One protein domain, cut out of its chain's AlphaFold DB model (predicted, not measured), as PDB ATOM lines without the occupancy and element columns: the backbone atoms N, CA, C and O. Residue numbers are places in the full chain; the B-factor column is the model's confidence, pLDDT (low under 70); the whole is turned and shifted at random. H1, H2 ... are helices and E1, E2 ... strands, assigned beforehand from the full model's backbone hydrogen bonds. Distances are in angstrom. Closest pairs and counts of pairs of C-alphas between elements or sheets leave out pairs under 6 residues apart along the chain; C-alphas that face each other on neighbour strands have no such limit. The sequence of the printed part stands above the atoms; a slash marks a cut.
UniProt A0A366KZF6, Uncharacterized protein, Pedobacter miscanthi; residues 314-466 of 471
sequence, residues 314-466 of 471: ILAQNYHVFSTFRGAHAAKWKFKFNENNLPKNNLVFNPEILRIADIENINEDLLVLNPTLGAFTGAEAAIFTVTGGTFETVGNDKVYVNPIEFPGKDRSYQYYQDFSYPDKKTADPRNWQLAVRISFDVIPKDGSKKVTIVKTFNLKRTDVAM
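What this domain is: This is residues 314 to 466 of the 471 residues of an uncharacterized protein of Pedobacter miscanthi (UniProt A0A366KZF6). What shape do these atoms make? Two strongly twisted sheets stand roughly end to end: E4, E8 and E9 make a long arm at one end, with the hairpin E5 and E6 crossing at its base, and E7, E2, E1 and E10 make the sheet at the other end, where the loops of residues 370 to 389 and 419 to 432 reach out. E9 runs on into E10, from one sheet to the other, and H1, E3 and H2 follow one another beside the arm. What is it built of? The printed part has 153 residues, is mostly strand, and runs E1 E2 H1 E3 H2 E4 E5 E6 E7 E8 E9 E10; the sheet E5 E6 E4 E8 E9 is antiparallel and curled like part of a barrel, and E7 E2 E1 E10 is mixed. It is loose, with a radius of gyration of the C-alphas of 19.2 A, and spans 65 by 33 by 26 A.

Where its parts are: Where does the first half run? E1, residues 314 to 322, spans 25.5 A from C-alpha 314 at (-0.405, -53.892, -39.936), and E2, residues 329 to 337, spans 26.8 A. H1 is 343 to 346, E3 347 to 349 and H2 351 to 354; E4, 357 to 369, spans 33.1 A and bends by 52 degrees at residue 361. What follows? E5 is 390 to 394, E6 397 to 401 and E7 414 to 418. E8, 433 to 444, spans 35.5 A, E9, 451 to 458, 23.5 A, and E10, 460 to 465, ends at C-alpha 465, (-2.776, -59.181, -52.334).

How they stand to each other: How is the four-strand sheet paired? E1 and E2 form a hairpin, with N 317 and O 334 at 2.8 A; E7 is antiparallel to E2, with N 331 and O 417 at 3.0 A, and E10 is parallel to E1, with N 316 and O 462 at 2.9 A. How is the five-strand sheet paired? In the hairpin E5 and E6, N 392 and O 399 are 3.0 A apart, and between E6 and E4 N 368 and O 400 are 3.0 A apart. Between E4 and E8 N 365 and O 437 are 2.8 A apart, and in the hairpin E8 and E9 N 438 and O 455 are 2.9 A apart. Where are the helices? H1 only grazes this sheet with residues 343 to 344, its C-alpha 344 being 7.1 A from that of Glu 364, and H2 only grazes it with 353 to 354. Both are too short for an O i to N i+4 pair, and each has its one O i to N i+3 pair within range.

The domain as a whole: How long is it? The C-alphas farthest apart, those of Gly 327 and Asp 446, are 65.6 A apart, and the printed part has no cut. Which links are long? They are E4 to E5, E6 to E7 and E7 to E8. Where is confidence low? The mean pLDDT of the printed part is 71.9, and 68 residues are under 70, among them 372 to 390 and 403 to 430.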
ATOM      1  N   ILE A 314       0.119 -54.763 -38.894       83.56
ATOM      2  CA  ILE A 314      -0.405 -53.892 -39.936       83.56
ATOM      3  C   ILE A 314      -0.550 -54.655 -41.256       83.56
ATOM      4  O   ILE A 314       0.384 -55.292 -41.749       83.56
ATOM      5  N   LEU A 315      -1.745 -54.568 -41.834       83.06
ATOM      6  CA  LEU A 315      -2.062 -55.097 -43.150       83.06
ATOM      7  C   LEU A 315      -1.652 -54.060 -44.198       83.06
ATOM      8  O   LEU A 315      -2.086 -52.904 -44.146       83.06
ATOM      9  N   ALA A 316      -0.817 -54.474 -45.146       79.31
ATOM     10  CA  ALA A 316      -0.367 -53.656 -46.262       79.31
ATOM     11  C   ALA A 316      -1.030 -54.150 -47.554       79.31
ATOM     12  O   ALA A 316      -0.751 -55.242 -48.039       79.31
ATOM     13  N   GLN A 317      -1.946 -53.352 -48.094       77.62
ATOM     14  CA  GLN A 317      -2.765 -53.675 -49.261       77.62
ATOM     15  C   GLN A 317      -2.262 -52.873 -50.465       77.62
ATOM     16  O   GLN A 317      -2.115 -51.655 -50.373       77.62
ATOM     17  N   ASN A 318      -2.002 -53.537 -51.591       73.19
ATOM     18  CA  ASN A 318      -1.590 -52.886 -52.838       73.19
ATOM     19  C   ASN A 318      -2.711 -52.980 -53.880       73.19
ATOM     20  O   ASN A 318      -3.211 -54.069 -54.150       73.19
ATOM     21  N   TYR A 319      -3.070 -51.844 -54.472       72.56
ATOM     22  CA  TYR A 319      -4.051 -51.715 -55.542       72.56
ATOM     23  C   TYR A 319      -3.385 -51.093 -56.767       72.56
ATOM     24  O   TYR A 319      -2.828 -49.999 -56.686       72.56
ATOM     25  N   HIS A 320      -3.508 -51.723 -57.931       64.94
ATOM     26  CA  HIS A 320      -3.230 -51.029 -59.187       64.94
ATOM     27  C   HIS A 320      -4.419 -50.129 -59.538       64.94
ATOM     28  O   HIS A 320      -5.561 -50.578 -59.495       64.94
ATOM     29  N   VAL A 321      -4.139 -48.866 -59.863       63.88
ATOM     30  CA  VAL A 321      -5.127 -47.841 -60.220       63.88
ATOM     31  C   VAL A 321      -4.711 -47.234 -61.556       63.88
ATOM     32  O   VAL A 321      -3.577 -46.784 -61.715       63.88
ATOM     33  N   PHE A 322      -5.618 -47.210 -62.527       59.41
ATOM     34  CA  PHE A 322      -5.385 -46.515 -63.792       59.41
ATOM     35  C   PHE A 322      -5.627 -45.014 -63.604       59.41
ATOM     36  O   PHE A 322      -6.691 -44.608 -63.138       59.41
ATOM     37  N   SER A 323      -4.649 -44.182 -63.962       56.16
ATOM     38  CA  SER A 323      -4.813 -42.730 -63.971       56.16
ATOM     39  C   SER A 323      -5.241 -42.262 -65.357       56.16
ATOM     40  O   SER A 323      -4.510 -42.400 -66.339       56.16
ATOM     41  N   THR A 324      -6.407 -41.623 -65.436       53.62
ATOM     42  CA  THR A 324      -6.842 -40.907 -66.645       53.62
ATOM     43  C   THR A 324      -5.964 -39.685 -66.939       53.62
ATOM     44  O   THR A 324      -5.927 -39.206 -68.072       53.62
ATOM     45  N   PHE A 325      -5.191 -39.199 -65.959       49.75
ATOM     46  CA  PHE A 325      -4.188 -38.161 -66.172       49.75
ATOM     47  C   PHE A 325      -2.952 -38.755 -66.864       49.75
ATOM     48  O   PHE A 325      -2.262 -39.605 -66.303       49.75
ATOM     49  N   ARG A 326      -2.686 -38.302 -68.098       55.78
ATOM     50  CA  ARG A 326      -1.588 -38.749 -68.987       55.78
ATOM     51  C   ARG A 326      -1.579 -40.246 -69.366       55.78
ATOM     52  O   ARG A 326      -0.670 -40.661 -70.077       55.78
ATOM     53  N   GLY A 327      -2.572 -41.038 -68.955       57.31
ATOM     54  CA  GLY A 327      -2.593 -42.491 -69.187       57.31
ATOM     55  C   GLY A 327      -1.588 -43.263 -68.323       57.31
ATOM     56  O   GLY A 327      -1.173 -44.359 -68.695       57.31
ATOM     57  N   ALA A 328      -1.166 -42.686 -67.196       58.75
ATOM     58  CA  ALA A 328      -0.218 -43.315 -66.286       58.75
ATOM     59  C   ALA A 328      -0.856 -44.493 -65.530       58.75
ATOM     60  O   ALA A 328      -1.974 -44.402 -65.016       58.75
ATOM     61  N   HIS A 329      -0.123 -45.596 -65.393       63.66
ATOM     62  CA  HIS A 329      -0.469 -46.629 -64.419       63.66
ATOM     63  C   HIS A 329       0.056 -46.201 -63.045       63.66
ATOM     64  O   HIS A 329       1.225 -45.830 -62.931       63.66
ATOM     65  N   ALA A 330      -0.769 -46.315 -62.003       63.12
ATOM     66  CA  ALA A 330      -0.364 -46.075 -60.625       63.12
ATOM     67  C   ALA A 330      -0.454 -47.347 -59.762       63.12
ATOM     68  O   ALA A 330      -1.358 -48.164 -59.938       63.12
ATOM     69  N   ALA A 331       0.445 -47.503 -58.787       64.88
ATOM     70  CA  ALA A 331       0.218 -48.383 -57.634       64.88
ATOM     71  C   ALA A 331      -0.146 -47.548 -56.403       64.88
ATOM     72  O   ALA A 331       0.600 -46.645 -56.015       64.88
ATOM     73  N   LYS A 332      -1.286 -47.876 -55.790       69.62
ATOM     74  CA  LYS A 332      -1.791 -47.310 -54.542       69.62
ATOM     75  C   LYS A 332      -1.583 -48.308 -53.406       69.62
ATOM     76  O   LYS A 332      -2.215 -49.360 -53.387       69.62
ATOM     77  N   TRP A 333      -0.758 -47.957 -52.425       69.00
ATOM     78  CA  TRP A 333      -0.607 -48.756 -51.202       69.00
ATOM     79  C   TRP A 333      -1.468 -48.176 -50.081       69.00
ATOM     80  O   TRP A 333      -1.343 -46.986 -49.796       69.00
ATOM     81  N   LYS A 334      -2.290 -49.009 -49.430       74.75
ATOM     82  CA  LYS A 334      -3.023 -48.689 -48.196       74.75
ATOM     83  C   LYS A 334      -2.480 -49.525 -47.042       74.75
ATOM     84  O   LYS A 334      -2.415 -50.747 -47.129       74.75
ATOM     85  N   PHE A 335      -2.134 -48.867 -45.944       75.25
ATOM     86  CA  PHE A 335      -1.714 -49.517 -44.700       75.25
ATOM     87  C   PHE A 335      -2.814 -49.374 -43.654       75.25
ATOM     88  O   PHE A 335      -3.285 -48.260 -43.461       75.25
ATOM     89  N   LYS A 336      -3.224 -50.445 -42.970       76.00
ATOM     90  CA  LYS A 336      -4.245 -50.385 -41.905       76.00
ATOM     91  C   LYS A 336      -3.942 -51.418 -40.820       76.00
ATOM     92  O   LYS A 336      -3.558 -52.538 -41.143       76.00
ATOM     93  N   PHE A 337      -4.103 -51.066 -39.542       75.00
ATOM     94  CA  PHE A 337      -3.995 -52.043 -38.448       75.00
ATOM     95  C   PHE A 337      -4.966 -53.211 -38.671       75.00
ATOM     96  O   PHE A 337      -6.107 -52.987 -39.082       75.00
ATOM     97  N   ASN A 338      -4.547 -54.442 -38.372       76.25
ATOM     98  CA  ASN A 338      -5.487 -55.560 -38.307       76.25
ATOM     99  C   ASN A 338      -6.488 -55.281 -37.167       76.25
ATOM    100  O   ASN A 338      -6.097 -55.132 -36.011       76.25
ATOM    101  N   GLU A 339      -7.780 -55.188 -37.489       72.75
ATOM    102  CA  GLU A 339      -8.834 -54.815 -36.530       72.75
ATOM    103  C   GLU A 339      -8.997 -55.839 -35.393       72.75
ATOM    104  O   GLU A 339      -9.441 -55.485 -34.302       72.75
ATOM    105  N   ASN A 340      -8.562 -57.083 -35.614       72.06
ATOM    106  CA  ASN A 340      -8.532 -58.141 -34.600       72.06
ATOM    107  C   ASN A 340      -7.296 -58.061 -33.680       72.06
ATOM    108  O   ASN A 340      -7.211 -58.804 -32.710       72.06
ATOM    109  N   ASN A 341      -6.329 -57.196 -33.999       73.38
ATOM    110  CA  ASN A 341      -5.001 -57.130 -33.385       73.38
ATOM    111  C   ASN A 341      -4.587 -55.662 -33.131       73.38
ATOM    112  O   ASN A 341      -3.470 -55.241 -33.444       73.38
ATOM    113  N   LEU A 342      -5.528 -54.850 -32.629       75.81
ATOM    114  CA  LEU A 342      -5.290 -53.430 -32.351       75.81
ATOM    115  C   LEU A 342      -4.294 -53.248 -31.187       75.81
ATOM    116  O   LEU A 342      -4.505 -53.845 -30.130       75.81
ATOM    117  N   PRO A 343      -3.279 -52.370 -31.319       80.38
ATOM    118  CA  PRO A 343      -2.245 -52.150 -30.305       80.38
ATOM    119  C   PRO A 343      -2.773 -51.969 -28.873       80.38
ATOM    120  O   PRO A 343      -2.288 -52.628 -27.957       80.38
ATOM    121  N   LYS A 344      -3.805 -51.136 -28.675       79.50
ATOM    122  CA  LYS A 344      -4.403 -50.879 -27.351       79.50
ATOM    123  C   LYS A 344      -5.084 -52.095 -26.716       79.50
ATOM    124  O   LYS A 344      -5.143 -52.171 -25.494       79.50
ATOM    125  N   ASN A 345      -5.592 -53.032 -27.521       81.50
ATOM    126  CA  ASN A 345      -6.253 -54.244 -27.026       81.50
ATOM    127  C   ASN A 345      -5.225 -55.252 -26.476       81.50
ATOM    128  O   ASN A 345      -5.581 -56.118 -25.682       81.50
ATOM    129  N   ASN A 346      -3.958 -55.110 -26.878       84.75
ATOM    130  CA  ASN A 346      -2.840 -55.968 -26.487       84.75
ATOM    131  C   ASN A 346      -1.998 -55.376 -25.337       84.75
ATOM    132  O   ASN A 346      -0.992 -55.975 -24.946       84.75
ATOM    133  N   LEU A 347      -2.362 -54.198 -24.813       91.31
ATOM    134  CA  LEU A 347      -1.671 -53.575 -23.684       91.31
ATOM    135  C   LEU A 347      -1.951 -54.351 -22.400       91.31
ATOM    136  O   LEU A 347      -3.071 -54.365 -21.888       91.31
ATOM    137  N   VAL A 348      -0.905 -54.955 -21.843       94.31
ATOM    138  CA  VAL A 348      -0.976 -55.663 -20.568       94.31
ATOM    139  C   VAL A 348      -0.543 -54.706 -19.466       94.31
ATOM    140  O   VAL A 348       0.647 -54.467 -19.262       94.31
ATOM    141  N   PHE A 349      -1.525 -54.131 -18.773       96.38
ATOM    142  CA  PHE A 349      -1.305 -53.306 -17.587       96.38
ATOM    143  C   PHE A 349      -1.058 -54.177 -16.351       96.38
ATOM    144  O   PHE A 349      -1.680 -55.226 -16.180       96.38
ATOM    145  N   ASN A 350      -0.175 -53.720 -15.467       97.31
ATOM    146  CA  ASN A 350       0.102 -54.382 -14.197       97.31
ATOM    147  C   ASN A 350      -1.150 -54.335 -13.292       97.31
ATOM    148  O   ASN A 350      -1.635 -53.237 -13.004       97.31
ATOM    149  N   PRO A 351      -1.674 -55.466 -12.781       96.81
ATOM    150  CA  PRO A 351      -2.796 -55.452 -11.841       96.81
ATOM    151  C   PRO A 351      -2.572 -54.506 -10.654       96.81
ATOM    152  O   PRO A 351      -3.503 -53.825 -10.224       96.81
ATOM    153  N   GLU A 352      -1.328 -54.377 -10.186       95.38
ATOM    154  CA  GLU A 352      -0.987 -53.531  -9.044       95.38
ATOM    155  C   GLU A 352      -1.051 -52.025  -9.345       95.38
ATOM    156  O   GLU A 352      -1.336 -51.263  -8.422       95.38
ATOM    157  N   ILE A 353      -0.902 -51.570 -10.606       95.88
ATOM    158  CA  ILE A 353      -1.179 -50.156 -10.940       95.88
ATOM    159  C   ILE A 353      -2.687 -49.883 -10.969       95.88
ATOM    160  O   ILE A 353      -3.134 -48.874 -10.428       95.88
ATOM    161  N   LEU A 354      -3.490 -50.814 -11.496       96.88
ATOM    162  CA  LEU A 354      -4.952 -50.670 -11.607       96.88
ATOM    163  C   LEU A 354      -5.646 -50.581 -10.232       96.88
ATOM    164  O   LEU A 354      -6.708 -49.969 -10.096       96.88
ATOM    165  N   ARG A 355      -5.026 -51.143  -9.185       96.69
ATOM    166  CA  ARG A 355      -5.484 -51.019  -7.788       96.69
ATOM    167  C   ARG A 355      -5.329 -49.607  -7.212       96.69
ATOM    168  O   ARG A 355      -6.100 -49.243  -6.328       96.69
ATOM    169  N   ILE A 356      -4.347 -48.826  -7.674       96.00
ATOM    170  CA  ILE A 356      -3.921 -47.554  -7.043       96.00
ATOM    171  C   ILE A 356      -3.997 -46.328  -7.966       96.00
ATOM    172  O   ILE A 356      -3.817 -45.200  -7.505       96.00
ATOM    173  N   ALA A 357      -4.263 -46.535  -9.252       97.31
ATOM    174  CA  ALA A 357      -4.504 -45.509 -10.253       97.31
ATOM    175  C   ALA A 357      -5.595 -45.970 -11.229       97.31
ATOM    176  O   ALA A 357      -5.883 -47.166 -11.322       97.31
ATOM    177  N   ASP A 358      -6.202 -45.031 -11.943       97.69
ATOM    178  CA  ASP A 358      -6.981 -45.300 -13.153       97.69
ATOM    179  C   ASP A 358      -6.135 -45.013 -14.400       97.69
ATOM    180  O   ASP A 358      -5.168 -44.243 -14.348       97.69
ATOM    181  N   ILE A 359      -6.476 -45.674 -15.508       96.19
ATOM    182  CA  ILE A 359      -5.805 -45.523 -16.801       96.19
ATOM    183  C   ILE A 359      -6.785 -44.881 -17.780       96.19
ATOM    184  O   ILE A 359      -7.810 -45.473 -18.117       96.19
ATOM    185  N   GLU A 360      -6.458 -43.682 -18.251       95.25
ATOM    186  CA  GLU A 360      -7.313 -42.883 -19.134       95.25
ATOM    187  C   GLU A 360      -6.577 -42.445 -20.407       95.25
ATOM    188  O   GLU A 360      -5.370 -42.634 -20.556       95.25
ATOM    189  N   ASN A 361      -7.319 -41.841 -21.342       92.19
ATOM    190  CA  ASN A 361      -6.780 -41.174 -22.531       92.19
ATOM    191  C   ASN A 361      -5.823 -42.049 -23.364       92.19
ATOM    192  O   ASN A 361      -4.815 -41.562 -23.876       92.19
ATOM    193  N   ILE A 362      -6.148 -43.341 -23.510       91.75
ATOM    194  CA  ILE A 362      -5.380 -44.287 -24.329       91.75
ATOM    195  C   ILE A 362      -5.538 -43.929 -25.814       91.75
ATOM    196  O   ILE A 362      -6.588 -44.162 -26.417       91.75
ATOM    197  N   ASN A 363      -4.474 -43.389 -26.401       87.00
ATOM    198  CA  ASN A 363      -4.354 -43.039 -27.812       87.00
ATOM    199  C   ASN A 363      -3.315 -43.943 -28.499       87.00
ATOM    200  O   ASN A 363      -2.348 -44.388 -27.879       87.00
ATOM    201  N   GLU A 364      -3.504 -44.199 -29.795       86.31
ATOM    202  CA  GLU A 364      -2.534 -44.922 -30.626       86.31
ATOM    203  C   GLU A 364      -2.335 -44.165 -31.944       86.31
ATOM    204  O   GLU A 364      -3.307 -43.918 -32.669       86.31
ATOM    205  N   ASP A 365      -1.084 -43.873 -32.283       83.69
ATOM    206  CA  ASP A 365      -0.703 -43.240 -33.537       83.69
ATOM    207  C   ASP A 365       0.026 -44.231 -34.442       83.69
ATOM    208  O   ASP A 365       1.030 -44.828 -34.043       83.69
ATOM    209  N   LEU A 366      -0.443 -44.373 -35.682       82.75
ATOM    210  CA  LEU A 366       0.327 -45.038 -36.731       82.75
ATOM    211  C   LEU A 366       1.429 -44.095 -37.221       82.75
ATOM    212  O   LEU A 366       1.142 -42.968 -37.627       82.75
ATOM    213  N   LEU A 367       2.665 -44.587 -37.229       81.50
ATOM    214  CA  LEU A 367       3.848 -43.848 -37.640       81.50
ATOM    215  C   LEU A 367       4.469 -44.463 -38.892       81.50
ATOM    216  O   LEU A 367       4.699 -45.675 -38.947       81.50
ATOM    217  N   VAL A 368       4.820 -43.615 -39.857       79.00
ATOM    218  CA  VAL A 368       5.716 -43.974 -40.966       79.00
ATOM    219  C   VAL A 368       7.006 -43.181 -40.820       79.00
ATOM    220  O   VAL A 368       6.986 -41.948 -40.779       79.00
ATOM    221  N   LEU A 369       8.113 -43.908 -40.692       76.44
ATOM    222  CA  LEU A 369       9.396 -43.401 -40.224       76.44
ATOM    223  C   LEU A 369      10.405 -43.349 -41.380       76.44
ATOM    224  O   LEU A 369      10.575 -44.342 -42.089       76.44
ATOM    225  N   ASN A 370      11.027 -42.182 -41.593       71.19
ATOM    226  CA  ASN A 370      11.882 -41.865 -42.747       71.19
ATOM    227  C   ASN A 370      11.382 -42.482 -44.069       71.19
ATOM    228  O   ASN A 370      12.148 -43.175 -44.749       71.19
ATOM    229  N   PRO A 371      10.117 -42.249 -44.482       70.69
ATOM    230  CA  PRO A 371       9.693 -42.683 -45.800       70.69
ATOM    231  C   PRO A 371      10.591 -42.015 -46.839       70.69
ATOM    232  O   PRO A 371      10.682 -40.786 -46.902       70.69
ATOM    233  N   THR A 372      11.267 -42.818 -47.658       65.69
ATOM    234  CA  THR A 372      12.041 -42.312 -48.791       65.69
ATOM    235  C   THR A 372      11.078 -41.618 -49.748       65.69
ATOM    236  O   THR A 372      10.391 -42.266 -50.532       65.69
ATOM    237  N   LEU A 373      10.987 -40.295 -49.676       60.41
ATOM    238  CA  LEU A 373      10.238 -39.499 -50.639       60.41
ATOM    239  C   LEU A 373      11.174 -39.179 -51.801       60.41
ATOM    240  O   LEU A 373      12.250 -38.614 -51.600       60.41
ATOM    241  N   GLY A 374      10.785 -39.579 -53.012       52.50
ATOM    242  CA  GLY A 374      11.596 -39.356 -54.204       52.50
ATOM    243  C   GLY A 374      11.768 -37.862 -54.469       52.50
ATOM    244  O   GLY A 374      10.802 -37.171 -54.785       52.50
ATOM    245  N   ALA A 375      12.995 -37.359 -54.335       40.34
ATOM    246  CA  ALA A 375      13.319 -35.985 -54.685       40.34
ATOM    247  C   ALA A 375      13.398 -35.856 -56.214       40.34
ATOM    248  O   ALA A 375      14.275 -36.449 -56.843       40.34
ATOM    249  N   PHE A 376      12.498 -35.071 -56.808       52.09
ATOM    250  CA  PHE A 376      12.463 -34.837 -58.250       52.09
ATOM    251  C   PHE A 376      12.534 -33.347 -58.575       52.09
ATOM    252  O   PHE A 376      11.677 -32.560 -58.185       52.09
ATOM    253  N   THR A 377      13.560 -32.972 -59.333       36.12
ATOM    254  CA  THR A 377      13.728 -31.642 -59.921       36.12
ATOM    255  C   THR A 377      13.201 -31.654 -61.357       36.12
ATOM    256  O   THR A 377      13.879 -32.150 -62.257       36.12
ATOM    257  N   GLY A 378      11.992 -31.136 -61.580       39.09
ATOM    258  CA  GLY A 378      11.392 -31.031 -62.916       39.09
ATOM    259  C   GLY A 378       9.875 -30.826 -62.883       39.09
ATOM    260  O   GLY A 378       9.228 -31.116 -61.883       39.09
ATOM    261  N   ALA A 379       9.308 -30.336 -63.989       37.78
ATOM    262  CA  ALA A 379       7.884 -29.994 -64.110       37.78
ATOM    263  C   ALA A 379       6.960 -31.187 -64.458       37.78
ATOM    264  O   ALA A 379       5.797 -30.991 -64.802       37.78
ATOM    265  N   GLU A 380       7.463 -32.421 -64.379       42.72
ATOM    266  CA  GLU A 380       6.717 -33.653 -64.671       42.72
ATOM    267  C   GLU A 380       6.555 -34.475 -63.389       42.72
ATOM    268  O   GLU A 380       7.273 -35.443 -63.139       42.72
ATOM    269  N   ALA A 381       5.667 -34.006 -62.511       41.72
ATOM    270  CA  ALA A 381       5.538 -34.532 -61.159       41.72
ATOM    271  C   ALA A 381       4.615 -35.758 -61.087       41.72
ATOM    272  O   ALA A 381       3.400 -35.640 -61.249       41.72
ATOM    273  N   ALA A 382       5.182 -36.907 -60.712       41.97
ATOM    274  CA  ALA A 382       4.418 -37.935 -60.012       41.97
ATOM    275  C   ALA A 382       3.939 -37.353 -58.667       41.97
ATOM    276  O   ALA A 382       4.729 -36.770 -57.918       41.97
ATOM    277  N   ILE A 383       2.642 -37.463 -58.374       46.00
ATOM    278  CA  ILE A 383       2.023 -36.778 -57.231       46.00
ATOM    279  C   ILE A 383       2.253 -37.586 -55.946       46.00
ATOM    280  O   ILE A 383       1.443 -38.419 -55.540       46.00
ATOM    281  N   PHE A 384       3.376 -37.316 -55.280       52.22
ATOM    282  CA  PHE A 384       3.645 -37.811 -53.931       52.22
ATOM    283  C   PHE A 384       2.800 -37.038 -52.921       52.22
ATOM    284  O   PHE A 384       3.144 -35.928 -52.520       52.22
ATOM    285  N   THR A 385       1.675 -37.612 -52.503       51.69
ATOM    286  CA  THR A 385       0.827 -37.035 -51.454       51.69
ATOM    287  C   THR A 385       0.532 -38.077 -50.390       51.69
ATOM    288  O   THR A 385      -0.275 -38.980 -50.591       51.69
ATOM    289  N   VAL A 386       1.182 -37.913 -49.235       52.31
ATOM    290  CA  VAL A 386       0.660 -38.443 -47.975       52.31
ATOM    291  C   VAL A 386      -0.543 -37.578 -47.628       52.31
ATOM    292  O   VAL A 386      -0.384 -36.410 -47.276       52.31
ATOM    293  N   THR A 387      -1.745 -38.111 -47.816       51.12
ATOM    294  CA  THR A 387      -2.973 -37.367 -47.530       51.12
ATOM    295  C   THR A 387      -3.326 -37.490 -46.049       51.12
ATOM    296  O   THR A 387      -3.241 -38.574 -45.469       51.12
ATOM    297  N   GLY A 388      -3.721 -36.374 -45.430       54.19
ATOM    298  CA  GLY A 388      -4.059 -36.317 -44.006       54.19
ATOM    299  C   GLY A 388      -2.881 -36.577 -43.055       54.19
ATOM    300  O   GLY A 388      -1.734 -36.738 -43.469       54.19
ATOM    301  N   GLY A 389      -3.194 -36.628 -41.759       62.66
ATOM    302  CA  GLY A 389      -2.212 -36.789 -40.684       62.66
ATOM    303  C   GLY A 389      -1.420 -35.525 -40.358       62.66
ATOM    304  O   GLY A 389      -1.653 -34.451 -40.916       62.66
ATOM    305  N   THR A 390      -0.482 -35.658 -39.422       69.62
ATOM    306  CA  THR A 390       0.481 -34.615 -39.054       69.62
ATOM    307  C   THR A 390       1.903 -35.042 -39.410       69.62
ATOM    308  O   THR A 390       2.242 -36.226 -39.436       69.62
ATOM    309  N   PHE A 391       2.744 -34.057 -39.714       71.12
ATOM    310  CA  PHE A 391       4.174 -34.240 -39.939       71.12
ATOM    311  C   PHE A 391       4.938 -33.739 -38.715       71.12
ATOM    312  O   PHE A 391       4.710 -32.613 -38.270       71.12
ATOM    313  N   GLU A 392       5.860 -34.548 -38.199       71.31
ATOM    314  CA  GLU A 392       6.772 -34.170 -37.121       71.31
ATOM    315  C   GLU A 392       8.230 -34.470 -37.520       71.31
ATOM    316  O   GLU A 392       8.523 -35.426 -38.247       71.31
ATOM    317  N   THR A 393       9.155 -33.636 -37.042       61.59
ATOM    318  CA  THR A 393      10.604 -33.846 -37.192       61.59
ATOM    319  C   THR A 393      11.163 -34.315 -35.858       61.59
ATOM    320  O   THR A 393      10.932 -33.678 -34.831       61.59
ATOM    321  N   VAL A 394      11.902 -35.421 -35.867       60.12
ATOM    322  CA  VAL A 394      12.311 -36.146 -34.662       60.12
ATOM    323  C   VAL A 394      13.829 -36.327 -34.691       60.12
ATOM    324  O   VAL A 394      14.362 -37.256 -35.291       60.12
ATOM    325  N   GLY A 395      14.560 -35.368 -34.120       57.19
ATOM    326  CA  GLY A 395      15.998 -35.241 -34.367       57.19
ATOM    327  C   GLY A 395      16.250 -34.813 -35.817       57.19
ATOM    328  O   GLY A 395      15.864 -33.712 -36.199       57.19
ATOM    329  N   ASN A 396      16.870 -35.683 -36.621       57.03
ATOM    330  CA  ASN A 396      16.980 -35.500 -38.079       57.03
ATOM    331  C   ASN A 396      15.924 -36.299 -38.865       57.03
ATOM    332  O   ASN A 396      15.806 -36.123 -40.079       57.03
ATOM    333  N   ASP A 397      15.177 -37.177 -38.191       63.81
ATOM    334  CA  ASP A 397      14.246 -38.097 -38.835       63.81
ATOM    335  C   ASP A 397      12.908 -37.416 -39.156       63.81
ATOM    336  O   ASP A 397      12.426 -36.536 -38.437       63.81
ATOM    337  N   LYS A 398      12.294 -37.845 -40.258       71.94
ATOM    338  CA  LYS A 398      10.983 -37.399 -40.735       71.94
ATOM    339  C   LYS A 398       9.934 -38.438 -40.376       71.94
ATOM    340  O   LYS A 398      10.036 -39.584 -40.818       71.94
ATOM    341  N   VAL A 399       8.912 -38.036 -39.629       75.81
ATOM    342  CA  VAL A 399       7.844 -38.932 -39.180       75.81
ATOM    343  C   VAL A 399       6.486 -38.401 -39.630       75.81
ATOM    344  O   VAL A 399       6.153 -37.230 -39.445       75.81
ATOM    345  N   TYR A 400       5.697 -39.288 -40.232       77.81
ATOM    346  CA  TYR A 400       4.302 -39.036 -40.590       77.81
ATOM    347  C   TYR A 400       3.394 -39.777 -39.610       77.81
ATOM    348  O   TYR A 400       3.516 -40.992 -39.453       77.81
ATOM    349  N   VAL A 401       2.494 -39.036 -38.966       77.81
ATOM    350  CA  VAL A 401       1.658 -39.474 -37.843       77.81
ATOM    351  C   VAL A 401       0.194 -39.500 -38.277       77.81
ATOM    352  O   VAL A 401      -0.323 -38.501 -38.775       77.81
ATOM    353  N   ASN A 402      -0.483 -40.635 -38.088       74.38
ATOM    354  CA  ASN A 402      -1.898 -40.852 -38.437       74.38
ATOM    355  C   ASN A 402      -2.333 -40.277 -39.808       74.38
ATOM    356  O   ASN A 402      -3.312 -39.529 -39.866       74.38
ATOM    357  N   PRO A 403      -1.653 -40.617 -40.921       64.00
ATOM    358  CA  PRO A 403      -2.149 -40.307 -42.264       64.00
ATOM    359  C   PRO A 403      -3.557 -40.887 -42.484       64.00
ATOM    360  O   PRO A 403      -3.937 -41.892 -41.868       64.00
ATOM    361  N   ILE A 404      -4.342 -40.232 -43.343       59.28
ATOM    362  CA  ILE A 404      -5.777 -40.496 -43.507       59.28
ATOM    363  C   ILE A 404      -6.135 -40.540 -44.994       59.28
ATOM    364  O   ILE A 404      -5.973 -39.560 -45.723       59.28
ATOM    365  N   GLU A 405      -6.710 -41.658 -45.435       49.88
ATOM    366  CA  GLU A 405      -7.379 -41.741 -46.732       49.88
ATOM    367  C   GLU A 405      -8.470 -40.665 -46.846       49.88
ATOM    368  O   GLU A 405      -9.421 -40.651 -46.071       49.88
ATOM    369  N   PHE A 406      -8.374 -39.777 -47.835       44.34
ATOM    370  CA  PHE A 406      -9.484 -38.891 -48.185       44.34
ATOM    371  C   PHE A 406     -10.453 -39.650 -49.115       44.34
ATOM    372  O   PHE A 406     -10.001 -40.075 -50.181       44.34
ATOM    373  N   PRO A 407     -11.758 -39.805 -48.797       45.59
ATOM    374  CA  PRO A 407     -12.479 -39.435 -47.577       45.59
ATOM    375  C   PRO A 407     -12.939 -40.676 -46.775       45.59
ATOM    376  O   PRO A 407     -14.045 -41.181 -46.961       45.59
ATOM    377  N   GLY A 408     -12.109 -41.159 -45.851       49.66
ATOM    378  CA  GLY A 408     -12.373 -42.315 -44.992       49.66
ATOM    379  C   GLY A 408     -11.931 -42.084 -43.542       49.66
ATOM    380  O   GLY A 408     -11.084 -41.245 -43.260       49.66
ATOM    381  N   LYS A 409     -12.519 -42.831 -42.598       50.81
ATOM    382  CA  LYS A 409     -12.177 -42.757 -41.159       50.81
ATOM    383  C   LYS A 409     -11.084 -43.748 -40.725       50.81
ATOM    384  O   LYS A 409     -10.752 -43.816 -39.546       50.81
ATOM    385  N   ASP A 410     -10.532 -44.517 -41.661       56.88
ATOM    386  CA  ASP A 410      -9.444 -45.459 -41.402       56.88
ATOM    387  C   ASP A 410      -8.116 -44.717 -41.185       56.88
ATOM    388  O   ASP A 410      -7.620 -44.075 -42.116       56.88
ATOM    389  N   ARG A 411      -7.481 -44.893 -40.013       60.50
ATOM    390  CA  ARG A 411      -6.046 -44.588 -39.821       60.50
ATOM    391  C   ARG A 411      -5.256 -45.376 -40.867       60.50
ATOM    392  O   ARG A 411      -5.140 -46.597 -40.740       60.50
ATOM    393  N   SER A 412      -4.794 -44.708 -41.926       60.19
ATOM    394  CA  SER A 412      -4.200 -45.393 -43.069       60.19
ATOM    395  C   SER A 412      -3.301 -44.523 -43.946       60.19
ATOM    396  O   SER A 412      -3.708 -43.490 -44.475       60.19
ATOM    397  N   TYR A 413      -2.064 -44.984 -44.147       62.25
ATOM    398  CA  TYR A 413      -1.120 -44.351 -45.069       62.25
ATOM    399  C   TYR A 413      -1.500 -44.661 -46.522       62.25
ATOM    400  O   TYR A 413      -1.897 -45.789 -46.822       62.25
ATOM    401  N   GLN A 414      -1.325 -43.680 -47.417       62.81
ATOM    402  CA  GLN A 414      -1.523 -43.805 -48.866       62.81
ATOM    403  C   GLN A 414      -0.223 -43.479 -49.621       62.81
ATOM    404  O   GLN A 414       0.318 -42.386 -49.464       62.81
ATOM    405  N   TYR A 415       0.272 -44.395 -50.459       62.06
ATOM    406  CA  TYR A 415       1.309 -44.093 -51.466       62.06
ATOM    407  C   TYR A 415       0.706 -44.076 -52.864       62.06
ATOM    408  O   TYR A 415      -0.223 -44.836 -53.110       62.06
ATOM    409  N   TYR A 416       1.296 -43.302 -53.778       61.69
ATOM    410  CA  TYR A 416       1.046 -43.385 -55.215       61.69
ATOM    411  C   TYR A 416       2.390 -43.487 -55.950       61.69
ATOM    412  O   TYR A 416       3.250 -42.617 -55.802       61.69
ATOM    413  N   GLN A 417       2.575 -44.560 -56.722       60.59
ATOM    414  CA  GLN A 417       3.759 -44.810 -57.551       60.59
ATOM    415  C   GLN A 417       3.378 -44.723 -59.028       60.59
ATOM    416  O   GLN A 417       2.565 -45.525 -59.472       60.59
ATOM    417  N   ASP A 418       3.961 -43.791 -59.781       61.19
ATOM    418  CA  ASP A 418       3.767 -43.673 -61.233       61.19
ATOM    419  C   ASP A 418       4.730 -44.616 -61.985       61.19
ATOM    420  O   ASP A 418       5.947 -44.553 -61.786       61.19
ATOM    421  N   PHE A 419       4.193 -45.496 -62.837       61.16
ATOM    422  CA  PHE A 419       4.976 -46.447 -63.637       61.16
ATOM    423  C   PHE A 419       5.439 -45.910 -65.000       61.16
ATOM    424  O   PHE A 419       6.199 -46.599 -65.682       61.16
ATOM    425  N   SER A 420       5.056 -44.696 -65.413       58.31
ATOM    426  CA  SER A 420       5.470 -44.111 -66.702       58.31
ATOM    427  C   SER A 420       6.972 -43.778 -66.799       58.31
ATOM    428  O   SER A 420       7.442 -43.423 -67.878       58.31
ATOM    429  N   TYR A 421       7.746 -43.924 -65.714       56.78
ATOM    430  CA  TYR A 421       9.196 -43.672 -65.672       56.78
ATOM    431  C   TYR A 421       9.978 -44.833 -65.001       56.78
ATOM    432  O   TYR A 421      10.540 -44.646 -63.916       56.78
ATOM    433  N   PRO A 422      10.040 -46.033 -65.617       51.84
ATOM    434  CA  PRO A 422      10.537 -47.260 -64.976       51.84
ATOM    435  C   PRO A 422      12.033 -47.250 -64.612       51.84
ATOM    436  O   PRO A 422      12.428 -47.916 -63.658       51.84
ATOM    437  N   ASP A 423      12.868 -46.479 -65.318       48.78
ATOM    438  CA  ASP A 423      14.327 -46.443 -65.090       48.78
ATOM    439  C   ASP A 423      14.732 -45.792 -63.758       48.78
ATOM    440  O   ASP A 423      15.873 -45.912 -63.302       48.78
ATOM    441  N   LYS A 424      13.807 -45.078 -63.108       52.81
ATOM    442  CA  LYS A 424      14.051 -44.446 -61.812       52.81
ATOM    443  C   LYS A 424      13.629 -45.417 -60.716       52.81
ATOM    444  O   LYS A 424      12.446 -45.720 -60.584       52.81
ATOM    445  N   LYS A 425      14.586 -45.840 -59.876       48.66
ATOM    446  CA  LYS A 425      14.325 -46.564 -58.617       48.66
ATOM    447  C   LYS A 425      13.505 -45.685 -57.666       48.66
ATOM    448  O   LYS A 425      14.045 -45.010 -56.791       48.66
ATOM    449  N   THR A 426      12.197 -45.664 -57.890       53.03
ATOM    450  CA  THR A 426      11.202 -45.036 -57.027       53.03
ATOM    451  C   THR A 426      11.157 -45.764 -55.688       53.03
ATOM    452  O   THR A 426      11.556 -46.924 -55.572       53.03
ATOM    453  N   ALA A 427      10.738 -45.053 -54.645       58.75
ATOM    454  CA  ALA A 427      10.689 -45.626 -53.313       58.75
ATOM    455  C   ALA A 427       9.633 -46.730 -53.235       58.75
ATOM    456  O   ALA A 427       8.510 -46.562 -53.698       58.75
ATOM    457  N   ASP A 428       9.997 -47.850 -52.620       66.50
ATOM    458  CA  ASP A 428       9.090 -48.970 -52.415       66.50
ATOM    459  C   ASP A 428       8.515 -48.907 -50.990       66.50
ATOM    460  O   ASP A 428       9.288 -49.020 -50.031       66.50
ATOM    461  N   PRO A 429       7.186 -48.765 -50.812       69.19
ATOM    462  CA  PRO A 429       6.543 -48.799 -49.500       69.19
ATOM    463  C   PRO A 429       6.755 -50.094 -48.716       69.19
ATOM    464  O   PRO A 429       6.461 -50.126 -47.522       69.19
ATOM    465  N   ARG A 430       7.251 -51.172 -49.344       69.56
ATOM    466  CA  ARG A 430       7.715 -52.384 -48.645       69.56
ATOM    467  C   ARG A 430       8.918 -52.135 -47.739       69.56
ATOM    468  O   ARG A 430       9.048 -52.819 -46.732       69.56
ATOM    469  N   ASN A 431       9.727 -51.123 -48.048       70.88
ATOM    470  CA  ASN A 431      10.994 -50.842 -47.373       70.88
ATOM    471  C   ASN A 431      10.910 -49.711 -46.330       70.88
ATOM    472  O   ASN A 431      11.938 -49.328 -45.775       70.88
ATOM    473  N   TRP A 432       9.729 -49.138 -46.075       75.88
ATOM    474  CA  TRP A 432       9.563 -48.136 -45.015       75.88
ATOM    475  C   TRP A 432       9.399 -48.786 -43.646       75.88
ATOM    476  O   TRP A 432       8.698 -49.790 -43.504       75.88
ATOM    477  N   GLN A 433       9.981 -48.159 -42.625       77.81
ATOM    478  CA  GLN A 433       9.791 -48.588 -41.249       77.81
ATOM    479  C   GLN A 433       8.459 -48.055 -40.703       77.81
ATOM    480  O   GLN A 433       8.128 -46.874 -40.840       77.81
ATOM    481  N   LEU A 434       7.692 -48.957 -40.091       80.88
ATOM    482  CA  LEU A 434       6.373 -48.697 -39.523       80.88
ATOM    483  C   LEU A 434       6.418 -48.963 -38.019       80.88
ATOM    484  O   LEU A 434       6.985 -49.965 -37.574       80.88
ATOM    485  N   ALA A 435       5.812 -48.072 -37.245       84.31
ATOM    486  CA  ALA A 435       5.753 -48.167 -35.791       84.31
ATOM    487  C   ALA A 435       4.391 -47.696 -35.269       84.31
ATOM    488  O   ALA A 435       3.645 -47.010 -35.972       84.31
ATOM    489  N   VAL A 436       4.079 -48.042 -34.021       86.19
ATOM    490  CA  VAL A 436       2.952 -47.462 -33.282       86.19
ATOM    491  C   VAL A 436       3.458 -46.697 -32.072       86.19
ATOM    492  O   VAL A 436       4.151 -47.266 -31.227       86.19
ATOM    493  N   ARG A 437       3.077 -45.421 -31.959       87.06
ATOM    494  CA  ARG A 437       3.155 -44.673 -30.699       87.06
ATOM    495  C   ARG A 437       1.883 -44.935 -29.911       87.06
ATOM    496  O   ARG A 437       0.789 -44.824 -30.446       87.06
ATOM    497  N   ILE A 438       2.030 -45.282 -28.641       88.81
ATOM    498  CA  ILE A 438       0.927 -45.462 -27.699       88.81
ATOM    499  C   ILE A 438       1.129 -44.440 -26.592       88.81
ATOM    500  O   ILE A 438       2.228 -44.348 -26.038       88.81
ATOM    501  N   SER A 439       0.088 -43.685 -26.261       89.88
ATOM    502  CA  SER A 439       0.101 -42.764 -25.127       89.88
ATOM    503  C   SER A 439      -1.134 -42.943 -24.256       89.88
ATOM    504  O   SER A 439      -2.196 -43.315 -24.746       89.88
ATOM    505  N   PHE A 440      -0.980 -42.739 -22.951       93.38
ATOM    506  CA  PHE A 440      -2.063 -42.832 -21.972       93.38
ATOM    507  C   PHE A 440      -1.715 -42.052 -20.704       93.38
ATOM    508  O   PHE A 440      -0.554 -41.719 -20.451       93.38
ATOM    509  N   ASP A 441      -2.731 -41.785 -19.894       94.38
ATOM    510  CA  ASP A 441      -2.600 -41.169 -18.582       94.38
ATOM    511  C   ASP A 441      -2.744 -42.202 -17.464       94.38
ATOM    512  O   ASP A 441      -3.664 -43.016 -17.469       94.38
ATOM    513  N   VAL A 442      -1.860 -42.111 -16.474       95.81
ATOM    514  CA  VAL A 442      -1.989 -42.738 -15.156       95.81
ATOM    515  C   VAL A 442      -2.496 -41.668 -14.192       95.81
ATOM    516  O   VAL A 442      -1.838 -40.637 -14.000       95.81
ATOM    517  N   ILE A 443      -3.661 -41.902 -13.586       95.69
ATOM    518  CA  ILE A 443      -4.332 -40.981 -12.657       95.69
ATOM    519  C   ILE A 443      -4.350 -41.615 -11.255       95.69
ATOM    520  O   ILE A 443      -5.143 -42.522 -11.008       95.69
ATOM    521  N   PRO A 444      -3.468 -41.190 -10.330       95.56
ATOM    522  CA  PRO A 444      -3.392 -41.752  -8.980       95.56
ATOM    523  C   PRO A 444      -4.659 -41.538  -8.139       95.56
ATOM    524  O   PRO A 444      -5.164 -40.422  -8.014       95.56
ATOM    525  N   LYS A 445      -5.130 -42.605  -7.482       95.44
ATOM    526  CA  LYS A 445      -6.334 -42.605  -6.623       95.44
ATOM    527  C   LYS A 445      -6.118 -41.943  -5.257       95.44
ATOM    528  O   LYS A 445      -7.079 -41.704  -4.534       95.44
ATOM    529  N   ASP A 446      -4.870 -41.642  -4.904       90.00
ATOM    530  CA  ASP A 446      -4.478 -40.940  -3.676       90.00
ATOM    531  C   ASP A 446      -4.372 -39.410  -3.844       90.00
ATOM    532  O   ASP A 446      -4.049 -38.706  -2.889       90.00
ATOM    533  N   GLY A 447      -4.656 -38.886  -5.043       85.62
ATOM    534  CA  GLY A 447      -4.537 -37.461  -5.359       85.62
ATOM    535  C   GLY A 447      -3.126 -37.006  -5.750       85.62
ATOM    536  O   GLY A 447      -2.920 -35.808  -5.965       85.62
ATOM    537  N   SER A 448      -2.158 -37.925  -5.885       87.56
ATOM    538  CA  SER A 448      -0.864 -37.622  -6.513       87.56
ATOM    539  C   SER A 448      -1.063 -37.128  -7.955       87.56
ATOM    540  O   SER A 448      -2.039 -37.470  -8.626       87.56
ATOM    541  N   LYS A 449      -0.142 -36.302  -8.470       86.12
ATOM    542  CA  LYS A 449      -0.310 -35.705  -9.807       86.12
ATOM    543  C   LYS A 449      -0.308 -36.764 -10.917       86.12
ATOM    544  O   LYS A 449       0.511 -37.679 -10.905       86.12
ATOM    545  N   LYS A 450      -1.161 -36.548 -11.926       90.06
ATOM    546  CA  LYS A 450      -1.213 -37.318 -13.180       90.06
ATOM    547  C   LYS A 450       0.177 -37.489 -13.808       90.06
ATOM    548  O   LYS A 450       0.971 -36.541 -13.842       90.06
ATOM    549  N   VAL A 451       0.416 -38.674 -14.364       90.12
ATOM    550  CA  VAL A 451       1.574 -39.006 -15.201       90.12
ATOM    551  C   VAL A 451       1.071 -39.394 -16.588       90.12
ATOM    552  O   VAL A 451       0.263 -40.307 -16.709       90.12
ATOM    553  N   THR A 452       1.562 -38.741 -17.636       88.62
ATOM    554  CA  THR A 452       1.339 -39.157 -19.025       88.62
ATOM    555  C   THR A 452       2.519 -40.012 -19.483       88.62
ATOM    556  O   THR A 452       3.677 -39.607 -19.344       88.62
ATOM    557  N   ILE A 453       2.236 -41.194 -20.027       89.50
ATOM    558  CA  ILE A 453       3.228 -42.146 -20.540       89.50
ATOM    559  C   ILE A 453       3.090 -42.222 -22.060       89.50
ATOM    560  O   ILE A 453       1.981 -42.309 -22.580       89.50
ATOM    561  N   VAL A 454       4.219 -42.202 -22.770       85.88
ATOM    562  CA  VAL A 454       4.310 -42.347 -24.227       85.88
ATOM    563  C   VAL A 454       5.376 -43.388 -24.556       85.88
ATOM    564  O   VAL A 454       6.555 -43.223 -24.232       85.88
ATOM    565  N   LYS A 455       4.970 -44.461 -25.229       85.81
ATOM    566  CA  LYS A 455       5.851 -45.534 -25.709       85.81
ATOM    567  C   LYS A 455       5.731 -45.684 -27.212       85.81
ATOM    568  O   LYS A 455       4.757 -45.236 -27.813       85.81
ATOM    569  N   THR A 456       6.727 -46.287 -27.847       83.88
ATOM    570  CA  THR A 456       6.659 -46.600 -29.276       83.88
ATOM    571  C   THR A 456       7.273 -47.951 -29.567       83.88
ATOM    572  O   THR A 456       8.347 -48.283 -29.066       83.88
ATOM    573  N   PHE A 457       6.541 -48.722 -30.364       85.88
ATOM    574  CA  PHE A 457       6.794 -50.125 -30.636       85.88
ATOM    575  C   PHE A 457       6.905 -50.366 -32.139       85.88
ATOM    576  O   PHE A 457       6.280 -49.664 -32.940       85.88
ATOM    577  N   ASN A 458       7.677 -51.379 -32.518       83.75
ATOM    578  CA  ASN A 458       7.668 -51.913 -33.875       83.75
ATOM    579  C   ASN A 458       6.291 -52.483 -34.262       83.75
ATOM    580  O   ASN A 458       5.471 -52.829 -33.409       83.75
ATOM    581  N   LEU A 459       6.058 -52.616 -35.568       84.56
ATOM    582  CA  LEU A 459       4.899 -53.313 -36.123       84.56
ATOM    583  C   LEU A 459       5.343 -54.502 -36.974       84.56
ATOM    584  O   LEU A 459       6.289 -54.399 -37.757       84.56
ATOM    585  N   LYS A 460       4.610 -55.612 -36.867       85.06
ATOM    586  CA  LYS A 460       4.645 -56.689 -37.862       85.06
ATOM    587  C   LYS A 460       3.865 -56.246 -39.095       85.06
ATOM    588  O   LYS A 460       2.799 -55.649 -38.969       85.06
ATOM    589  N   ARG A 461       4.369 -56.571 -40.283       81.62
ATOM    590  CA  ARG A 461       3.723 -56.277 -41.566       81.62
ATOM    591  C   ARG A 461       3.277 -57.571 -42.237       81.62
ATOM    592  O   ARG A 461       4.105 -58.452 -42.449       81.62
ATOM    593  N   THR A 462       2.024 -57.605 -42.675       84.25
ATOM    594  CA  THR A 462       1.494 -58.650 -43.557       84.25
ATOM    595  C   THR A 462       1.052 -58.006 -44.869       84.25
ATOM    596  O   THR A 462       0.119 -57.201 -44.886       84.25
ATOM    597  N   ASP A 463       1.735 -58.324 -45.972       80.62
ATOM    598  CA  ASP A 463       1.318 -57.895 -47.312       80.62
ATOM    599  C   ASP A 463       0.110 -58.727 -47.777       80.62
ATOM    600  O   ASP A 463       0.155 -59.958 -47.811       80.62
ATOM    601  N   VAL A 464      -0.975 -58.049 -48.153       77.12
ATOM    602  CA  VAL A 464      -2.237 -58.650 -48.597       77.12
ATOM    603  C   VAL A 464      -2.460 -58.310 -50.068       77.12
ATOM    604  O   VAL A 464      -2.662 -57.148 -50.431       77.12
ATOM    605  N   ALA A 465      -2.452 -59.333 -50.921       65.19
ATOM    606  CA  ALA A 465      -2.776 -59.181 -52.334       65.19
ATOM    607  C   ALA A 465      -4.271 -58.856 -52.512       65.19
ATOM    608  O   ALA A 465      -5.133 -59.645 -52.125       65.19
ATOM    609  N   MET A 466      -4.569 -57.707 -53.119       57.84
ATOM    610  CA  MET A 466      -5.911 -57.341 -53.580       57.84
ATOM    611  C   MET A 466      -6.026 -57.607 -55.090       57.84
ATOM    612  O   MET A 466      -5.035 -57.454 -55.809       57.84
TER     613      MET A 466